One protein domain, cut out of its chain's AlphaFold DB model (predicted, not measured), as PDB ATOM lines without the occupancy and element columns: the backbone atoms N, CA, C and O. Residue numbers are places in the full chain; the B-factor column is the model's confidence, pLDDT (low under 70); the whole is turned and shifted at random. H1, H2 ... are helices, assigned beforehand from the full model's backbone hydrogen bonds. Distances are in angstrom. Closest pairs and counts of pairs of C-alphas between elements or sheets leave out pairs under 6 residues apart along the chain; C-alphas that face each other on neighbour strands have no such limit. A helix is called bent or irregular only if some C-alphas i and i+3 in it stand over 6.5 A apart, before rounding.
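Overview. This is residues 182 to 247 of the 262 residues of an uncharacterized protein of Beauveria bassiana (UniProt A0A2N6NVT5). A single long helix, H4, sticks out as a free arm from a small, loose body in which the short H2 and the longer H3 follow each other end on, while H1 stands off by itself on another side. A long link, residues 215 to 230, leads from the far end of H3 back through the middle of the model to the arm, and the helices are spread out with no common core. The printed part has 66 residues with four named helices, in the order H1, H2, H3, H4 along the chain, and no named strand; its class is all helix. It is only just loose, close to extended, with a radius of gyration of the C-alphas of 16.2 A, and its elongated outline spans 52 by 28 by 26 A, the arm making much of the length.

Arrangement. The longest helix is H4, residues 231 to 247, and it touches no helix. Residues 229 to 247, of which 231 to 247 belong to H4, stand free: no C-alpha 8 or more residues away along the chain lies within 10 A of theirs. H4 has a kink of 34 degrees near residue 238. It is irregular, but only just: C-alphas 237 and 240 are 6.53 A apart. A long link of 16 residues joins it to H3, residues 203 to 214, and the two helices are apart. H3 is also irregular, but only just, with C-alphas 204 and 207 6.8 A apart. A tight link of 2 residues joins H3 to H2, residues 196 to 200. H2 and H3 are near each other, close but not clearly touching: 2 pairs of their C-alphas lie within 8 A, the closest being those of Asn 198 and Trp 204, 6.0 A apart, and their centres are 15.9 A apart. H1, residues 182 to 187, touches no helix; a short link of 8 residues joins it to H2, and the two are apart. H1 is apart from H3 and from H4 as well, and H2 is apart from H4. In H1 and H2 every O i to N i+4 pair is within hydrogen-bond range, while in H3 6 of 8 and in H4 11 of 13 are.

Along the chain. H4 runs from Ser 231, with its C-alpha at (23.670, -46.631, -28.148), to Ser 247, with its C-alpha at (8.497, -58.321, -13.639), and measures 24.0 A from first to last C-alpha. H3 runs from Leu 203 to Phe 214 and measures 18.0 A, its last C-alpha at (41.904, -23.727, -35.304). H2, from Phe 196 to Ser 200, measures 6.0 A. H1, from Gln 182 to Ala 187, measures 8.8 A and begins with C-alpha 182 at (40.309, -49.842, -44.288).

Size, cuts and confidence. The two C-alphas farthest apart are those of Phe 214 and Ser 247, 52.7 A. The first and last printed C-alphas, those of Gln 182 and Ser 247, are 45.0 A apart. Without the free stretch the body has 47 residues and spans 27 by 26 by 18 A, with a radius of gyration of 11.5 A. The printed part has no cut. The long link is that from H3 to H4, residues 215 to 230, whose C-alphas lie 2 to 21 A from the mean of all C-alphas. The mean pLDDT of the printed part is 72.8, and 26 residues are under 70: residues 182 to 193, 219 to 230 and 246 to 247. H1 has a mean pLDDT of 52, H4 one of 79.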
ATOM      1  N   GLN A 182      40.811 -51.215 -44.416       52.34
ATOM      2  CA  GLN A 182      40.309 -49.842 -44.288       52.34
ATOM      3  C   GLN A 182      39.062 -49.775 -43.384       52.34
ATOM      4  O   GLN A 182      38.885 -48.816 -42.643       52.34
ATOM      5  N   TYR A 183      38.250 -50.838 -43.384       50.22
ATOM      6  CA  TYR A 183      37.069 -50.986 -42.530       50.22
ATOM      7  C   TYR A 183      37.421 -51.052 -41.034       50.22
ATOM      8  O   TYR A 183      36.845 -50.322 -40.232       50.22
ATOM      9  N   MET A 184      38.427 -51.849 -40.650       51.78
ATOM     10  CA  MET A 184      38.887 -51.930 -39.254       51.78
ATOM     11  C   MET A 184      39.538 -50.622 -38.790       51.78
ATOM     12  O   MET A 184      39.408 -50.243 -37.631       51.78
ATOM     13  N   ARG A 185      40.196 -49.892 -39.699       55.12
ATOM     14  CA  ARG A 185      40.799 -48.586 -39.399       55.12
ATOM     15  C   ARG A 185      39.754 -47.514 -39.056       55.12
ATOM     16  O   ARG A 185      40.048 -46.655 -38.230       55.12
ATOM     17  N   SER A 186      38.568 -47.580 -39.662       52.59
ATOM     18  CA  SER A 186      37.450 -46.659 -39.396       52.59
ATOM     19  C   SER A 186      36.551 -47.097 -38.234       52.59
ATOM     20  O   SER A 186      35.892 -46.255 -37.626       52.59
ATOM     21  N   ALA A 187      36.522 -48.397 -37.919       52.78
ATOM     22  CA  ALA A 187      35.751 -48.948 -36.805       52.78
ATOM     23  C   ALA A 187      36.457 -48.786 -35.445       52.78
ATOM     24  O   ALA A 187      35.796 -48.598 -34.429       52.78
ATOM     25  N   VAL A 188      37.795 -48.828 -35.403       58.31
ATOM     26  CA  VAL A 188      38.538 -48.720 -34.138       58.31
ATOM     27  C   VAL A 188      38.677 -47.257 -33.704       58.31
ATOM     28  O   VAL A 188      39.407 -46.467 -34.311       58.31
ATOM     29  N   SER A 189      38.011 -46.912 -32.600       63.50
ATOM     30  CA  SER A 189      38.092 -45.579 -31.997       63.50
ATOM     31  C   SER A 189      39.516 -45.220 -31.547       63.50
ATOM     32  O   SER A 189      40.353 -46.083 -31.260       63.50
ATOM     33  N   ALA A 190      39.809 -43.917 -31.504       65.06
ATOM     34  CA  ALA A 190      41.109 -43.380 -31.087       65.06
ATOM     35  C   ALA A 190      41.515 -43.828 -29.690       65.06
ATOM     36  O   ALA A 190      42.690 -44.110 -29.464       65.06
ATOM     37  N   GLU A 191      40.532 -43.956 -28.806       65.44
ATOM     38  CA  GLU A 191      40.725 -44.418 -27.443       65.44
ATOM     39  C   GLU A 191      41.210 -45.876 -27.409       65.44
ATOM     40  O   GLU A 191      42.227 -46.180 -26.791       65.44
ATOM     41  N   THR A 192      40.548 -46.785 -28.130       65.81
ATOM     42  CA  THR A 192      40.858 -48.225 -28.095       65.81
ATOM     43  C   THR A 192      42.205 -48.559 -28.744       65.81
ATOM     44  O   THR A 192      42.866 -49.518 -28.346       65.81
ATOM     45  N   ALA A 193      42.629 -47.761 -29.730       65.50
ATOM     46  CA  ALA A 193      43.929 -47.901 -30.387       65.50
ATOM     47  C   ALA A 193      45.093 -47.258 -29.611       65.50
ATOM     48  O   ALA A 193      46.251 -47.464 -29.989       65.50
ATOM     49  N   SER A 194      44.802 -46.448 -28.588       70.44
ATOM     50  CA  SER A 194      45.809 -45.727 -27.807       70.44
ATOM     51  C   SER A 194      46.486 -46.620 -26.760       70.44
ATOM     52  O   SER A 194      45.898 -47.581 -26.262       70.44
ATOM     53  N   GLY A 195      47.756 -46.323 -26.466       76.56
ATOM     54  CA  GLY A 195      48.505 -46.955 -25.380       76.56
ATOM     55  C   GLY A 195      47.945 -46.649 -23.995       76.56
ATOM     56  O   GLY A 195      47.017 -45.856 -23.837       76.56
ATOM     57  N   PHE A 196      48.492 -47.309 -22.974       81.50
ATOM     58  CA  PHE A 196      47.995 -47.176 -21.606       81.50
ATOM     59  C   PHE A 196      48.163 -45.755 -21.070       81.50
ATOM     60  O   PHE A 196      47.209 -45.206 -20.516       81.50
ATOM     61  N   TRP A 197      49.333 -45.139 -21.252       80.31
ATOM     62  CA  TRP A 197      49.555 -43.760 -20.817       80.31
ATOM     63  C   TRP A 197      48.768 -42.772 -21.665       80.31
ATOM     64  O   TRP A 197      48.196 -41.832 -21.126       80.31
ATOM     65  N   ASN A 198      48.671 -43.007 -22.970       79.12
ATOM     66  CA  ASN A 198      47.900 -42.184 -23.889       79.12
ATOM     67  C   ASN A 198      46.401 -42.187 -23.525       79.12
ATOM     68  O   ASN A 198      45.767 -41.132 -23.509       79.12
ATOM     69  N   ARG A 199      45.856 -43.345 -23.130       80.31
ATOM     70  CA  ARG A 199      44.489 -43.476 -22.609       80.31
ATOM     71  C   ARG A 199      44.331 -42.839 -21.226       80.31
ATOM     72  O   ARG A 199      43.383 -42.090 -21.025       80.31
ATOM     73  N   SER A 200      45.260 -43.098 -20.303       81.81
ATOM     74  CA  SER A 200      45.187 -42.623 -18.908       81.81
ATOM     75  C   SER A 200      45.351 -41.108 -18.777       81.81
ATOM     76  O   SER A 200      44.691 -40.480 -17.958       81.81
ATOM     77  N   LEU A 201      46.222 -40.515 -19.595       79.69
ATOM     78  CA  LEU A 201      46.472 -39.072 -19.644       79.69
ATOM     79  C   LEU A 201      45.571 -38.357 -20.661       79.69
ATOM     80  O   LEU A 201      45.752 -37.166 -20.893       79.69
ATOM     81  N   PHE A 202      44.641 -39.079 -21.298       76.50
ATOM     82  CA  PHE A 202      43.760 -38.563 -22.350       76.50
ATOM     83  C   PHE A 202      44.504 -37.840 -23.488       76.50
ATOM     84  O   PHE A 202      43.948 -36.972 -24.155       76.50
ATOM     85  N   LEU A 203      45.757 -38.221 -23.767       77.25
ATOM     86  CA  LEU A 203      46.564 -37.607 -24.831       77.25
ATOM     87  C   LEU A 203      45.949 -37.848 -26.220       77.25
ATOM     88  O   LEU A 203      46.203 -37.086 -27.153       77.25
ATOM     89  N   TRP A 204      45.079 -38.853 -26.353       74.25
ATOM     90  CA  TRP A 204      44.315 -39.133 -27.567       74.25
ATOM     91  C   TRP A 204      43.314 -38.016 -27.902       74.25
ATOM     92  O   TRP A 204      42.902 -37.909 -29.057       74.25
ATOM     93  N   LEU A 205      42.959 -37.174 -26.923       75.69
ATOM     94  CA  LEU A 205      42.084 -36.015 -27.085       75.69
ATOM     95  C   LEU A 205      42.837 -34.784 -27.616       75.69
ATOM     96  O   LEU A 205      42.224 -33.912 -28.227       75.69
ATOM     97  N   ASN A 206      44.164 -34.715 -27.452       82.69
ATOM     98  CA  ASN A 206      44.962 -33.551 -27.860       82.69
ATOM     99  C   ASN A 206      44.784 -33.159 -29.339       82.69
ATOM    100  O   ASN A 206      44.627 -31.968 -29.605       82.69
ATOM    101  N   PRO A 207      44.746 -34.094 -30.315       75.31
ATOM    102  CA  PRO A 207      44.473 -33.741 -31.708       75.31
ATOM    103  C   PRO A 207      43.090 -33.110 -31.916       75.31
ATOM    104  O   PRO A 207      42.952 -32.226 -32.757       75.31
ATOM    105  N   LEU A 208      42.078 -33.532 -31.148       77.38
ATOM    106  CA  LEU A 208      40.724 -32.972 -31.209       77.38
ATOM    107  C   LEU A 208      40.694 -31.547 -30.642       77.38
ATOM    108  O   LEU A 208      40.124 -30.653 -31.261       77.38
ATOM    109  N   LEU A 209      41.352 -31.326 -29.498       83.25
ATOM    110  CA  LEU A 209      41.487 -30.001 -28.883       83.25
ATOM    111  C   LEU A 209      42.244 -29.036 -29.800       83.25
ATOM    112  O   LEU A 209      41.817 -27.902 -29.992       83.25
ATOM    113  N   TYR A 210      43.331 -29.506 -30.415       83.38
ATOM    114  CA  TYR A 210      44.092 -28.726 -31.384       83.38
ATOM    115  C   TYR A 210      43.250 -28.391 -32.621       83.38
ATOM    116  O   TYR A 210      43.249 -27.251 -33.074       83.38
ATOM    117  N   PHE A 211      42.491 -29.350 -33.158       78.94
ATOM    118  CA  PHE A 211      41.608 -29.090 -34.295       78.94
ATOM    119  C   PHE A 211      40.525 -28.059 -33.954       78.94
ATOM    120  O   PHE A 211      40.358 -27.102 -34.705       78.94
ATOM    121  N   GLY A 212      39.861 -28.199 -32.802       82.00
ATOM    122  CA  GLY A 212      38.851 -27.251 -32.325       82.00
ATOM    123  C   GLY A 212      39.393 -25.855 -31.999       82.00
ATOM    124  O   GLY A 212      38.640 -24.889 -32.029       82.00
ATOM    125  N   TRP A 213      40.696 -25.726 -31.726       86.88
ATOM    126  CA  TRP A 213      41.349 -24.425 -31.556       86.88
ATOM    127  C   TRP A 213      41.461 -23.649 -32.876       86.88
ATOM    128  O   TRP A 213      41.313 -22.431 -32.893       86.88
ATOM    129  N   PHE A 214      41.717 -24.348 -33.988       85.25
ATOM    130  CA  PHE A 214      41.904 -23.727 -35.304       85.25
ATOM    131  C   PHE A 214      40.655 -23.758 -36.197       85.25
ATOM    132  O   PHE A 214      40.601 -23.016 -37.175       85.25
ATOM    133  N   HIS A 215      39.671 -24.611 -35.901       81.81
ATOM    134  CA  HIS A 215      38.502 -24.849 -36.750       81.81
ATOM    135  C   HIS A 215      37.223 -25.019 -35.926       81.81
ATOM    136  O   HIS A 215      37.243 -25.490 -34.792       81.81
ATOM    137  N   THR A 216      36.080 -24.714 -36.539       81.44
ATOM    138  CA  THR A 216      34.764 -24.997 -35.958       81.44
ATOM    139  C   THR A 216      34.509 -26.508 -35.942       81.44
ATOM    140  O   THR A 216      34.561 -27.173 -36.980       81.44
ATOM    141  N   LEU A 217      34.227 -27.062 -34.763       76.06
ATOM    142  CA  LEU A 217      33.861 -28.469 -34.599       76.06
ATOM    143  C   LEU A 217      32.426 -28.701 -35.098       76.06
ATOM    144  O   LEU A 217      31.464 -28.298 -34.449       76.06
ATOM    145  N   THR A 218      32.288 -29.370 -36.240       74.12
ATOM    146  CA  THR A 218      31.004 -29.881 -36.752       74.12
ATOM    147  C   THR A 218      30.841 -31.349 -36.348       74.12
ATOM    148  O   THR A 218      31.840 -32.058 -36.233       74.12
ATOM    149  N   ALA A 219      29.603 -31.823 -36.158       69.88
ATOM    150  CA  ALA A 219      29.307 -33.213 -35.781       69.88
ATOM    151  C   ALA A 219      29.959 -34.252 -36.718       69.88
ATOM    152  O   ALA A 219      30.413 -35.292 -36.253       69.88
ATOM    153  N   ASP A 220      30.102 -33.923 -38.004       64.81
ATOM    154  CA  ASP A 220      30.739 -34.784 -39.011       64.81
ATOM    155  C   ASP A 220      32.266 -34.918 -38.839       64.81
ATOM    156  O   ASP A 220      32.874 -35.857 -39.350       64.81
ATOM    157  N   ASN A 221      32.897 -33.992 -38.106       62.88
ATOM    158  CA  ASN A 221      34.343 -33.964 -37.864       62.88
ATOM    159  C   ASN A 221      34.736 -34.635 -36.538       62.88
ATOM    160  O   ASN A 221      35.926 -34.702 -36.213       62.88
ATOM    161  N   LEU A 222      33.764 -35.115 -35.753       66.88
ATOM    162  CA  LEU A 222      34.050 -35.834 -34.516       66.88
ATOM    163  C   LEU A 222      34.462 -37.283 -34.823       66.88
ATOM    164  O   LEU A 222      33.822 -37.963 -35.626       66.88
ATOM    165  N   PRO A 223      35.522 -37.796 -34.176       64.81
ATOM    166  CA  PRO A 223      35.900 -39.192 -34.315       64.81
ATOM    167  C   PRO A 223      34.785 -40.103 -33.790       64.81
ATOM    168  O   PRO A 223      34.135 -39.793 -32.792       64.81
ATOM    169  N   ASN A 224      34.616 -41.262 -34.434       63.62
ATOM    170  CA  ASN A 224      33.657 -42.271 -33.992       63.62
ATOM    171  C   ASN A 224      33.883 -42.641 -32.518       63.62
ATOM    172  O   ASN A 224      35.000 -42.968 -32.087       63.62
ATOM    173  N   ILE A 225      32.786 -42.600 -31.764       64.62
ATOM    174  CA  ILE A 225      32.712 -43.002 -30.362       64.62
ATOM    175  C   ILE A 225      33.108 -44.482 -30.245       64.62
ATOM    176  O   ILE A 225      32.861 -45.275 -31.157       64.62
ATOM    177  N   ALA A 226      33.771 -44.848 -29.142       63.31
ATOM    178  CA  ALA A 226      34.163 -46.228 -28.871       63.31
ATOM    179  C   ALA A 226      32.970 -47.183 -29.015       63.31
ATOM    180  O   ALA A 226      31.858 -46.864 -28.598       63.31
ATOM    181  N   ASP A 227      33.203 -48.377 -29.566       63.00
ATOM    182  CA  ASP A 227      32.131 -49.348 -29.812       63.00
ATOM    183  C   ASP A 227      31.368 -49.739 -28.535       63.00
ATOM    184  O   ASP A 227      30.205 -50.118 -28.618       63.00
ATOM    185  N   GLU A 228      31.995 -49.638 -27.360       60.47
ATOM    186  CA  GLU A 228      31.370 -49.872 -26.046       60.47
ATOM    187  C   GLU A 228      30.326 -48.813 -25.666       60.47
ATOM    188  O   GLU A 228      29.402 -49.106 -24.916       60.47
ATOM    189  N   LEU A 229      30.446 -47.603 -26.209       61.31
ATOM    190  CA  LEU A 229      29.558 -46.471 -25.951       61.31
ATOM    191  C   LEU A 229      28.510 -46.286 -27.060       61.31
ATOM    192  O   LEU A 229      27.777 -45.296 -27.063       61.31
ATOM    193  N   ARG A 230      28.419 -47.221 -28.016       69.94
ATOM    194  CA  ARG A 230      27.350 -47.201 -29.022       69.94
ATOM    195  C   ARG A 230      26.003 -47.438 -28.348       69.94
ATOM    196  O   ARG A 230      25.833 -48.413 -27.615       69.94
ATOM    197  N   SER A 231      25.041 -46.575 -28.666       76.06
ATOM    198  CA  SER A 231      23.670 -46.631 -28.148       76.06
ATOM    199  C   SER A 231      23.023 -47.999 -28.351       76.06
ATOM    200  O   SER A 231      22.397 -48.503 -27.431       76.06
ATOM    201  N   GLU A 232      23.235 -48.623 -29.508       76.75
ATOM    202  CA  GLU A 232      22.696 -49.944 -29.856       76.75
ATOM    203  C   GLU A 232      23.177 -51.043 -28.890       76.75
ATOM    204  O   GLU A 232      22.370 -51.767 -28.316       76.75
ATOM    205  N   LYS A 233      24.484 -51.087 -28.590       75.81
ATOM    206  CA  LYS A 233      25.056 -52.049 -27.633       75.81
ATOM    207  C   LYS A 233      24.598 -51.804 -26.199       75.81
ATOM    208  O   LYS A 233      24.318 -52.758 -25.477       75.81
ATOM    209  N   LEU A 234      24.566 -50.542 -25.774       81.94
ATOM    210  CA  LEU A 234      24.101 -50.178 -24.434       81.94
ATOM    211  C   LEU A 234      22.611 -50.488 -24.264       81.94
ATOM    212  O   LEU A 234      22.206 -50.960 -23.206       81.94
ATOM    213  N   PHE A 235      21.812 -50.272 -25.309       83.88
ATOM    214  CA  PHE A 235      20.393 -50.603 -25.324       83.88
ATOM    215  C   PHE A 235      20.176 -52.114 -25.201       83.88
ATOM    216  O   PHE A 235      19.456 -52.545 -24.302       83.88
ATOM    217  N   ASP A 236      20.871 -52.921 -26.001       84.88
ATOM    218  CA  ASP A 236      20.787 -54.386 -25.932       84.88
ATOM    219  C   ASP A 236      21.215 -54.943 -24.567       84.88
ATOM    220  O   ASP A 236      20.637 -55.916 -24.083       84.88
ATOM    221  N   GLN A 237      22.206 -54.323 -23.917       85.12
ATOM    222  CA  GLN A 237      22.591 -54.684 -22.551       85.12
ATOM    223  C   GLN A 237      21.554 -54.245 -21.519       85.12
ATOM    224  O   GLN A 237      21.342 -54.954 -20.541       85.12
ATOM    225  N   PHE A 238      20.905 -53.098 -21.714       87.69
ATOM    226  CA  PHE A 238      19.941 -52.530 -20.774       87.69
ATOM    227  C   PHE A 238      18.588 -53.259 -20.779       87.69
ATOM    228  O   PHE A 238      18.035 -53.529 -19.711       87.69
ATOM    229  N   VAL A 239      18.070 -53.613 -21.960       89.19
ATOM    230  CA  VAL A 239      16.771 -54.287 -22.157       89.19
ATOM    231  C   VAL A 239      16.542 -55.490 -21.222       89.19
ATOM    232  O   VAL A 239      15.488 -55.531 -20.579       89.19
ATOM    233  N   PRO A 240      17.470 -56.457 -21.074       86.44
ATOM    234  CA  PRO A 240      17.252 -57.611 -20.201       86.44
ATOM    235  C   PRO A 240      17.176 -57.243 -18.711       86.44
ATOM    236  O   PRO A 240      16.388 -57.848 -17.980       86.44
ATOM    237  N   TYR A 241      17.932 -56.240 -18.250       87.06
ATOM    238  CA  TYR A 241      17.854 -55.765 -16.862       87.06
ATOM    239  C   TYR A 241      16.563 -54.985 -16.599       87.06
ATOM    240  O   TYR A 241      15.939 -55.157 -15.551       87.06
ATOM    241  N   TRP A 242      16.127 -54.170 -17.562       85.88
ATOM    242  CA  TRP A 242      14.859 -53.449 -17.479       85.88
ATOM    243  C   TRP A 242      13.670 -54.414 -17.386       85.88
ATOM    244  O   TRP A 242      12.826 -54.265 -16.503       85.88
ATOM    245  N   ALA A 243      13.659 -55.461 -18.220       84.81
ATOM    246  CA  ALA A 243      12.620 -56.488 -18.219       84.81
ATOM    247  C   ALA A 243      12.517 -57.237 -16.872       84.81
ATOM    248  O   ALA A 243      11.410 -57.527 -16.408       84.81
ATOM    249  N   GLN A 244      13.649 -57.508 -16.211       79.88
ATOM    250  CA  GLN A 244      13.680 -58.118 -14.873       79.88
ATOM    251  C   GLN A 244      13.164 -57.179 -13.774       79.88
ATOM    252  O   GLN A 244      12.468 -57.627 -12.867       79.88
ATOM    253  N   GLY A 245      13.451 -55.877 -13.851       70.12
ATOM    254  CA  GLY A 245      12.912 -54.893 -12.905       70.12
ATOM    255  C   GLY A 245      11.395 -54.718 -13.032       70.12
ATOM    256  O   GLY A 245      10.688 -54.589 -12.030       70.12
ATOM    257  N   THR A 246      10.869 -54.784 -14.257       59.22
ATOM    258  CA  THR A 246       9.427 -54.670 -14.511       59.22
ATOM    259  C   THR A 246       8.617 -55.908 -14.123       59.22
ATOM    260  O   THR A 246       7.432 -55.770 -13.834       59.22
ATOM    261  N   SER A 247       9.217 -57.104 -14.057       55.91
ATOM    262  CA  SER A 247       8.497 -58.321 -13.639       55.91
ATOM    263  C   SER A 247       8.327 -58.438 -12.118       55.91
ATOM    264  O   SER A 247       7.377 -59.072 -11.661       55.91
TER     265      SER A 247